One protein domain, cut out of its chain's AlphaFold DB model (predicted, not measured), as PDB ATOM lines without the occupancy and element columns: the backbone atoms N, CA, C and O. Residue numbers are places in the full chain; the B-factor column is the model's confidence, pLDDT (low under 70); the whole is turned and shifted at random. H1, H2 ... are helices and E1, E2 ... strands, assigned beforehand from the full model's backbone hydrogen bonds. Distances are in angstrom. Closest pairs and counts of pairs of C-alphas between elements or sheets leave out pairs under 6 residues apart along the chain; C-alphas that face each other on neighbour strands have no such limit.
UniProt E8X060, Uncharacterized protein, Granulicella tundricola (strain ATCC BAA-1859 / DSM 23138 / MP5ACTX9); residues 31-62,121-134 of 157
ATOM      1  N   SER A  31     193.169 148.728 210.848       71.94
ATOM      2  CA  SER A  31     193.192 149.796 211.832       71.94
ATOM      3  C   SER A  31     194.020 149.380 213.051       71.94
ATOM      4  O   SER A  31     194.463 148.232 213.158       71.94
ATOM      5  N   ILE A  32     194.274 150.317 213.966       68.19
ATOM      6  CA  ILE A  32     195.043 150.061 215.191       68.19
ATOM      7  C   ILE A  32     194.219 150.496 216.395       68.19
ATOM      8  O   ILE A  32     193.792 151.646 216.493       68.19
ATOM      9  N   LYS A  33     194.051 149.588 217.361       62.75
ATOM     10  CA  LYS A  33     193.237 149.840 218.553       62.75
ATOM     11  C   LYS A  33     193.869 150.949 219.395       62.75
ATOM     12  O   LYS A  33     194.992 150.832 219.879       62.75
ATOM     13  N   SER A  34     193.092 152.003 219.630       52.47
ATOM     14  CA  SER A  34     193.365 153.042 220.627       52.47
ATOM     15  C   SER A  34     192.725 152.638 221.961       52.47
ATOM     16  O   SER A  34     191.657 153.134 222.316       52.47
ATOM     17  N   GLY A  35     193.337 151.713 222.703       44.78
ATOM     18  CA  GLY A  35     192.886 151.387 224.061       44.78
ATOM     19  C   GLY A  35     193.353 150.024 224.564       44.78
ATOM     20  O   GLY A  35     193.040 149.002 223.964       44.78
ATOM     21  N   GLY A  36     194.088 150.007 225.682       39.09
ATOM     22  CA  GLY A  36     194.441 148.787 226.428       39.09
ATOM     23  C   GLY A  36     195.634 147.975 225.904       39.09
ATOM     24  O   GLY A  36     196.103 147.080 226.596       39.09
ATOM     25  N   GLY A  37     196.163 148.307 224.728       48.69
ATOM     26  CA  GLY A  37     197.335 147.672 224.130       48.69
ATOM     27  C   GLY A  37     197.462 148.114 222.677       48.69
ATOM     28  O   GLY A  37     196.485 148.065 221.933       48.69
ATOM     29  N   TRP A  38     198.635 148.610 222.289       54.97
ATOM     30  CA  TRP A  38     198.878 149.113 220.937       54.97
ATOM     31  C   TRP A  38     199.188 147.930 220.022       54.97
ATOM     32  O   TRP A  38     200.291 147.391 220.042       54.97
ATOM     33  N   GLY A  39     198.185 147.498 219.265       53.12
ATOM     34  CA  GLY A  39     198.286 146.388 218.328       53.12
ATOM     35  C   GLY A  39     197.227 146.497 217.229       53.12
ATOM     36  O   GLY A  39     196.276 147.279 217.368       53.12
ATOM     37  N   PRO A  40     197.383 145.746 216.127       57.25
ATOM     38  CA  PRO A  40     196.423 145.756 215.031       57.25
ATOM     39  C   PRO A  40     195.017 145.437 215.529       57.25
ATOM     40  O   PRO A  40     194.782 144.412 216.169       57.25
ATOM     41  N   SER A  41     194.063 146.309 215.222       63.09
ATOM     42  CA  SER A  41     192.650 146.075 215.497       63.09
ATOM     43  C   SER A  41     191.975 145.424 214.308       63.09
ATOM     44  O   SER A  41     191.041 145.967 213.749       63.09
ATOM     45  N   GLY A  42     192.444 144.235 213.937       70.12
ATOM     46  CA  GLY A  42     191.782 143.398 212.939       70.12
ATOM     47  C   GLY A  42     191.426 144.111 211.627       70.12
ATOM     48  O   GLY A  42     192.075 145.069 211.206       70.12
ATOM     49  N   VAL A  43     190.401 143.576 210.962       80.75
ATOM     50  CA  VAL A  43     189.831 144.121 209.728       80.75
ATOM     51  C   VAL A  43     188.650 145.012 210.095       80.75
ATOM     52  O   VAL A  43     187.678 144.539 210.681       80.75
ATOM     53  N   GLU A  44     188.719 146.288 209.734       84.75
ATOM     54  CA  GLU A  44     187.644 147.263 209.925       84.75
ATOM     55  C   GLU A  44     187.266 147.901 208.579       84.75
ATOM     56  O   GLU A  44     187.944 147.732 207.568       84.75
ATOM     57  N   VAL A  45     186.137 148.605 208.522       86.69
ATOM     58  CA  VAL A  45     185.696 149.271 207.285       86.69
ATOM     59  C   VAL A  45     186.530 150.541 207.059       86.69
ATOM     60  O   VAL A  45     186.833 151.259 208.013       86.69
ATOM     61  N   GLY A  46     186.886 150.855 205.812       83.69
ATOM     62  CA  GLY A  46     187.816 151.934 205.462       83.69
ATOM     63  C   GLY A  46     187.474 153.315 206.039       83.69
ATOM     64  O   GLY A  46     188.373 154.044 206.460       83.69
ATOM     65  N   TRP A  47     186.191 153.679 206.147       83.94
ATOM     66  CA  TRP A  47     185.777 154.940 206.782       83.94
ATOM     67  C   TRP A  47     186.134 155.007 208.269       83.94
ATOM     68  O   TRP A  47     186.476 156.070 208.791       83.94
ATOM     69  N   TRP A  48     186.096 153.865 208.949       86.00
ATOM     70  CA  TRP A  48     186.467 153.764 210.348       86.00
ATOM     71  C   TRP A  48     187.991 153.801 210.516       86.00
ATOM     72  O   TRP A  48     188.480 154.500 211.405       86.00
ATOM     73  N   CYS A  49     188.744 153.186 209.596       85.50
ATOM     74  CA  CYS A  49     190.200 153.353 209.505       85.50
ATOM     75  C   CYS A  49     190.584 154.834 209.340       85.50
ATOM     76  O   CYS A  49     191.436 155.341 210.068       85.50
ATOM     77  N   ALA A  50     189.911 155.558 208.438       84.00
ATOM     78  CA  ALA A  50     190.148 156.985 208.215       84.00
ATOM     79  C   ALA A  50     189.822 157.829 209.460       84.00
ATOM     80  O   ALA A  50     190.581 158.732 209.823       84.00
ATOM     81  N   ARG A  51     188.721 157.511 210.157       85.31
ATOM     82  CA  ARG A  51     188.358 158.156 211.427       85.31
ATOM     83  C   ARG A  51     189.429 157.933 212.493       85.31
ATOM     84  O   ARG A  51     189.823 158.893 213.152       85.31
ATOM     85  N   GLN A  52     189.899 156.699 212.668       81.19
ATOM     86  CA  GLN A  52     190.948 156.397 213.641       81.19
ATOM     87  C   GLN A  52     192.262 157.100 213.298       81.19
ATOM     88  O   GLN A  52     192.851 157.710 214.184       81.19
ATOM     89  N   ALA A  53     192.689 157.094 212.033       81.31
ATOM     90  CA  ALA A  53     193.900 157.792 211.601       81.31
ATOM     91  C   ALA A  53     193.842 159.299 211.925       81.31
ATOM     92  O   ALA A  53     194.787 159.853 212.483       81.31
ATOM     93  N   ASN A  54     192.704 159.955 211.668       85.06
ATOM     94  CA  ASN A  54     192.507 161.364 212.027       85.06
ATOM     95  C   ASN A  54     192.483 161.592 213.552       85.06
ATOM     96  O   ASN A  54     192.971 162.612 214.025       85.06
ATOM     97  N   LEU A  55     191.945 160.657 214.344       82.69
ATOM     98  CA  LEU A  55     192.004 160.741 215.810       82.69
ATOM     99  C   LEU A  55     193.438 160.578 216.336       82.69
ATOM    100  O   LEU A  55     193.822 161.276 217.273       82.69
ATOM    101  N   MET A  56     194.248 159.716 215.715       77.69
ATOM    102  CA  MET A  56     195.666 159.545 216.065       77.69
ATOM    103  C   MET A  56     196.476 160.821 215.835       77.69
ATOM    104  O   MET A  56     197.420 161.087 216.580       77.69
ATOM    105  N   LEU A  57     196.075 161.663 214.877       81.19
ATOM    106  CA  LEU A  57     196.690 162.973 214.674       81.19
ATOM    107  C   LEU A  57     196.586 163.871 215.920       81.19
ATOM    108  O   LEU A  57     197.514 164.614 216.225       81.19
ATOM    109  N   LEU A  58     195.504 163.766 216.700       78.88
ATOM    110  CA  LEU A  58     195.352 164.517 217.955       78.88
ATOM    111  C   LEU A  58     196.290 164.011 219.062       78.88
ATOM    112  O   LEU A  58     196.548 164.717 220.036       78.88
ATOM    113  N   LEU A  59     196.807 162.788 218.920       74.25
ATOM    114  CA  LEU A  59     197.724 162.163 219.871       74.25
ATOM    115  C   LEU A  59     199.200 162.412 219.524       74.25
ATOM    116  O   LEU A  59     200.054 162.204 220.391       74.25
ATOM    117  N   LEU A  60     199.510 162.923 218.323       74.00
ATOM    118  CA  LEU A  60     200.880 163.245 217.895       74.00
ATOM    119  C   LEU A  60     201.647 164.110 218.916       74.00
ATOM    120  O   LEU A  60     202.753 163.722 219.301       74.00
ATOM    121  N   PRO A  61     201.090 165.226 219.435       74.88
ATOM    122  CA  PRO A  61     201.805 166.074 220.389       74.88
ATOM    123  C   PRO A  61     202.210 165.321 221.662       74.88
ATOM    124  O   PRO A  61     203.295 165.528 222.198       74.88
ATOM    125  N   ARG A  62     201.371 164.381 222.121       68.19
ATOM    126  CA  ARG A  62     201.672 163.554 223.298       68.19
ATOM    127  C   ARG A  62     202.797 162.556 223.033       68.19
ATOM    128  O   ARG A  62     203.583 162.305 223.941       68.19
ATOM    129  N   LEU A 121     201.933 144.233 208.920       78.94
ATOM    130  CA  LEU A 121     200.519 144.246 208.552       78.94
ATOM    131  C   LEU A 121     200.354 143.996 207.051       78.94
ATOM    132  O   LEU A 121     201.134 144.488 206.240       78.94
ATOM    133  N   THR A 122     199.316 143.253 206.668       82.44
ATOM    134  CA  THR A 122     199.016 142.987 205.252       82.44
ATOM    135  C   THR A 122     197.999 144.004 204.731       82.44
ATOM    136  O   THR A 122     196.826 143.882 205.082       82.44
ATOM    137  N   PRO A 123     198.394 144.999 203.913       80.38
ATOM    138  CA  PRO A 123     197.484 146.031 203.413       80.38
ATOM    139  C   PRO A 123     196.289 145.400 202.693       80.38
ATOM    140  O   PRO A 123     196.442 144.509 201.860       80.38
ATOM    141  N   LEU A 124     195.088 145.873 203.017       86.88
ATOM    142  CA  LEU A 124     193.848 145.385 202.411       86.88
ATOM    143  C   LEU A 124     193.486 146.192 201.155       86.88
ATOM    144  O   LEU A 124     193.980 147.312 200.993       86.88
ATOM    145  N   PRO A 125     192.598 145.679 200.277       85.81
ATOM    146  CA  PRO A 125     192.230 146.341 199.022       85.81
ATOM    147  C   PRO A 125     191.823 147.812 199.180       85.81
ATOM    148  O   PRO A 125     192.189 148.638 198.344       85.81
ATOM    149  N   GLY A 126     191.149 148.168 200.282       85.12
ATOM    150  CA  GLY A 126     190.789 149.555 200.580       85.12
ATOM    151  C   GLY A 126     192.000 150.492 200.675       85.12
ATOM    152  O   GLY A 126     191.936 151.614 200.182       85.12
ATOM    153  N   HIS A 127     193.137 150.035 201.211       86.19
ATOM    154  CA  HIS A 127     194.358 150.849 201.276       86.19
ATOM    155  C   HIS A 127     194.914 151.136 199.880       86.19
ATOM    156  O   HIS A 127     195.246 152.278 199.582       86.19
ATOM    157  N   PHE A 128     194.960 150.136 198.998       89.50
ATOM    158  CA  PHE A 128     195.455 150.323 197.631       89.50
ATOM    159  C   PHE A 128     194.589 151.304 196.833       89.50
ATOM    160  O   PHE A 128     195.125 152.211 196.197       89.50
ATOM    161  N   LEU A 129     193.259 151.167 196.904       90.19
ATOM    162  CA  LEU A 129     192.333 152.085 196.235       90.19
ATOM    163  C   LEU A 129     192.400 153.505 196.806       90.19
ATOM    164  O   LEU A 129     192.355 154.470 196.044       90.19
ATOM    165  N   TRP A 130     192.564 153.641 198.124       91.44
ATOM    166  CA  TRP A 130     192.740 154.944 198.761       91.44
ATOM    167  C   TRP A 130     194.034 155.626 198.302       91.44
ATOM    168  O   TRP A 130     193.989 156.775 197.864       91.44
ATOM    169  N   VAL A 131     195.168 154.912 198.309       90.50
ATOM    170  CA  VAL A 131     196.456 155.431 197.813       90.50
ATOM    171  C   VAL A 131     196.343 155.827 196.341       90.50
ATOM    172  O   VAL A 131     196.769 156.920 195.971       90.50
ATOM    173  N   ALA A 132     195.737 154.979 195.506       91.56
ATOM    174  CA  ALA A 132     195.541 155.269 194.089       91.56
ATOM    175  C   ALA A 132     194.702 156.538 193.878       91.56
ATOM    176  O   ALA A 132     195.087 157.398 193.088       91.56
ATOM    177  N   GLY A 133     193.596 156.693 194.613       90.56
ATOM    178  CA  GLY A 133     192.748 157.883 194.544       90.56
ATOM    179  C   GLY A 133     193.468 159.156 194.991       90.56
ATOM    180  O   GLY A 133     193.408 160.169 194.293       90.56
ATOM    181  N   VAL A 134     194.211 159.094 196.102       90.69
ATOM    182  CA  VAL A 134     195.029 160.213 196.599       90.69
ATOM    183  C   VAL A 134     196.086 160.609 195.568       90.69
ATOM    184  O   VAL A 134     196.165 161.782 195.203       90.69
TER     185      VAL A 134
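This is residues 31 to 62 and 121 to 134 of the 157 residues of an uncharacterized protein of Granulicella tundricola (strain ATCC BAA-1859 / DSM 23138 / MP5ACTX9) (UniProt E8X060). Two helices, H1 and H2, open from near their first residues as a wide, loose V, and the strand E1 leads straight into the corner of that V at the first residue of H1. Before E1, residues 31 to 39 make a loop that folds back on itself, with Ser 31 between E1 and H1; residues 57 to 62, of which 57 belongs to H1, stick out at the far end of that helix. The printed part has 46 residues with one named strand and two named helices, in the order E1, H1, H2, and its class is mixed, helices and strands. E1 pairs with no named strand. The whole is only just loose, close to compact, with a radius of gyration of the C-alphas of 11.5 A and spans of 31 by 21 by 15 A.

After residues 31 to 39 comes the strand E1, residues 40 to 45, which is joined by a tight link, with 0 residues between, to the helix H1, residues 46 to 57. E1 and H1 meet only through their link. Beyond the cut, the helix H2, residues 125 to 134, is close to H1 but not clearly touching it, with 2 pairs of C-alphas within 8 A. Their closest C-alphas are those of Gly 46 and Gly 126, 6.2 A apart, while the centres of the two helices are 14.5 A apart. The lines of H1 and H2 stand at a steep tilt of 65 degrees, and the helices run the same way. E1 and H2 are apart, but only just: their closest C-alphas are 8.4 A apart. In H1 and H2, every backbone O i to N i+4 pair is within hydrogen-bond range.

E1 runs from Pro 40, with its C-alpha at (196.423, 145.756, 215.031), to Val 45, and measures 13.7 A from first to last C-alpha. H1 runs from Gly 46, with its C-alpha at (187.816, 151.934, 205.462), to Leu 57, and measures 16.9 A. It is the longest helix by residues, with 12. H2 runs from Pro 125 to Val 134, whose C-alpha is at (195.029, 160.213, 196.599), and measures 14.4 A.

The two C-alphas farthest apart are those of Gly 36 and Gly 133, at 33.2 A. Residues 63 to 120 are cut out, and C-alphas 62 and 121 are 24.3 A apart across the cut. The link from H1 to H2 runs across this cut, with 67 residues between the helices in the chain, 58 of them not printed. The mean pLDDT of the printed part is 76.7. It is under 70 at residues 32 to 41, of which 40 and 41 belong to E1, and at residue 62.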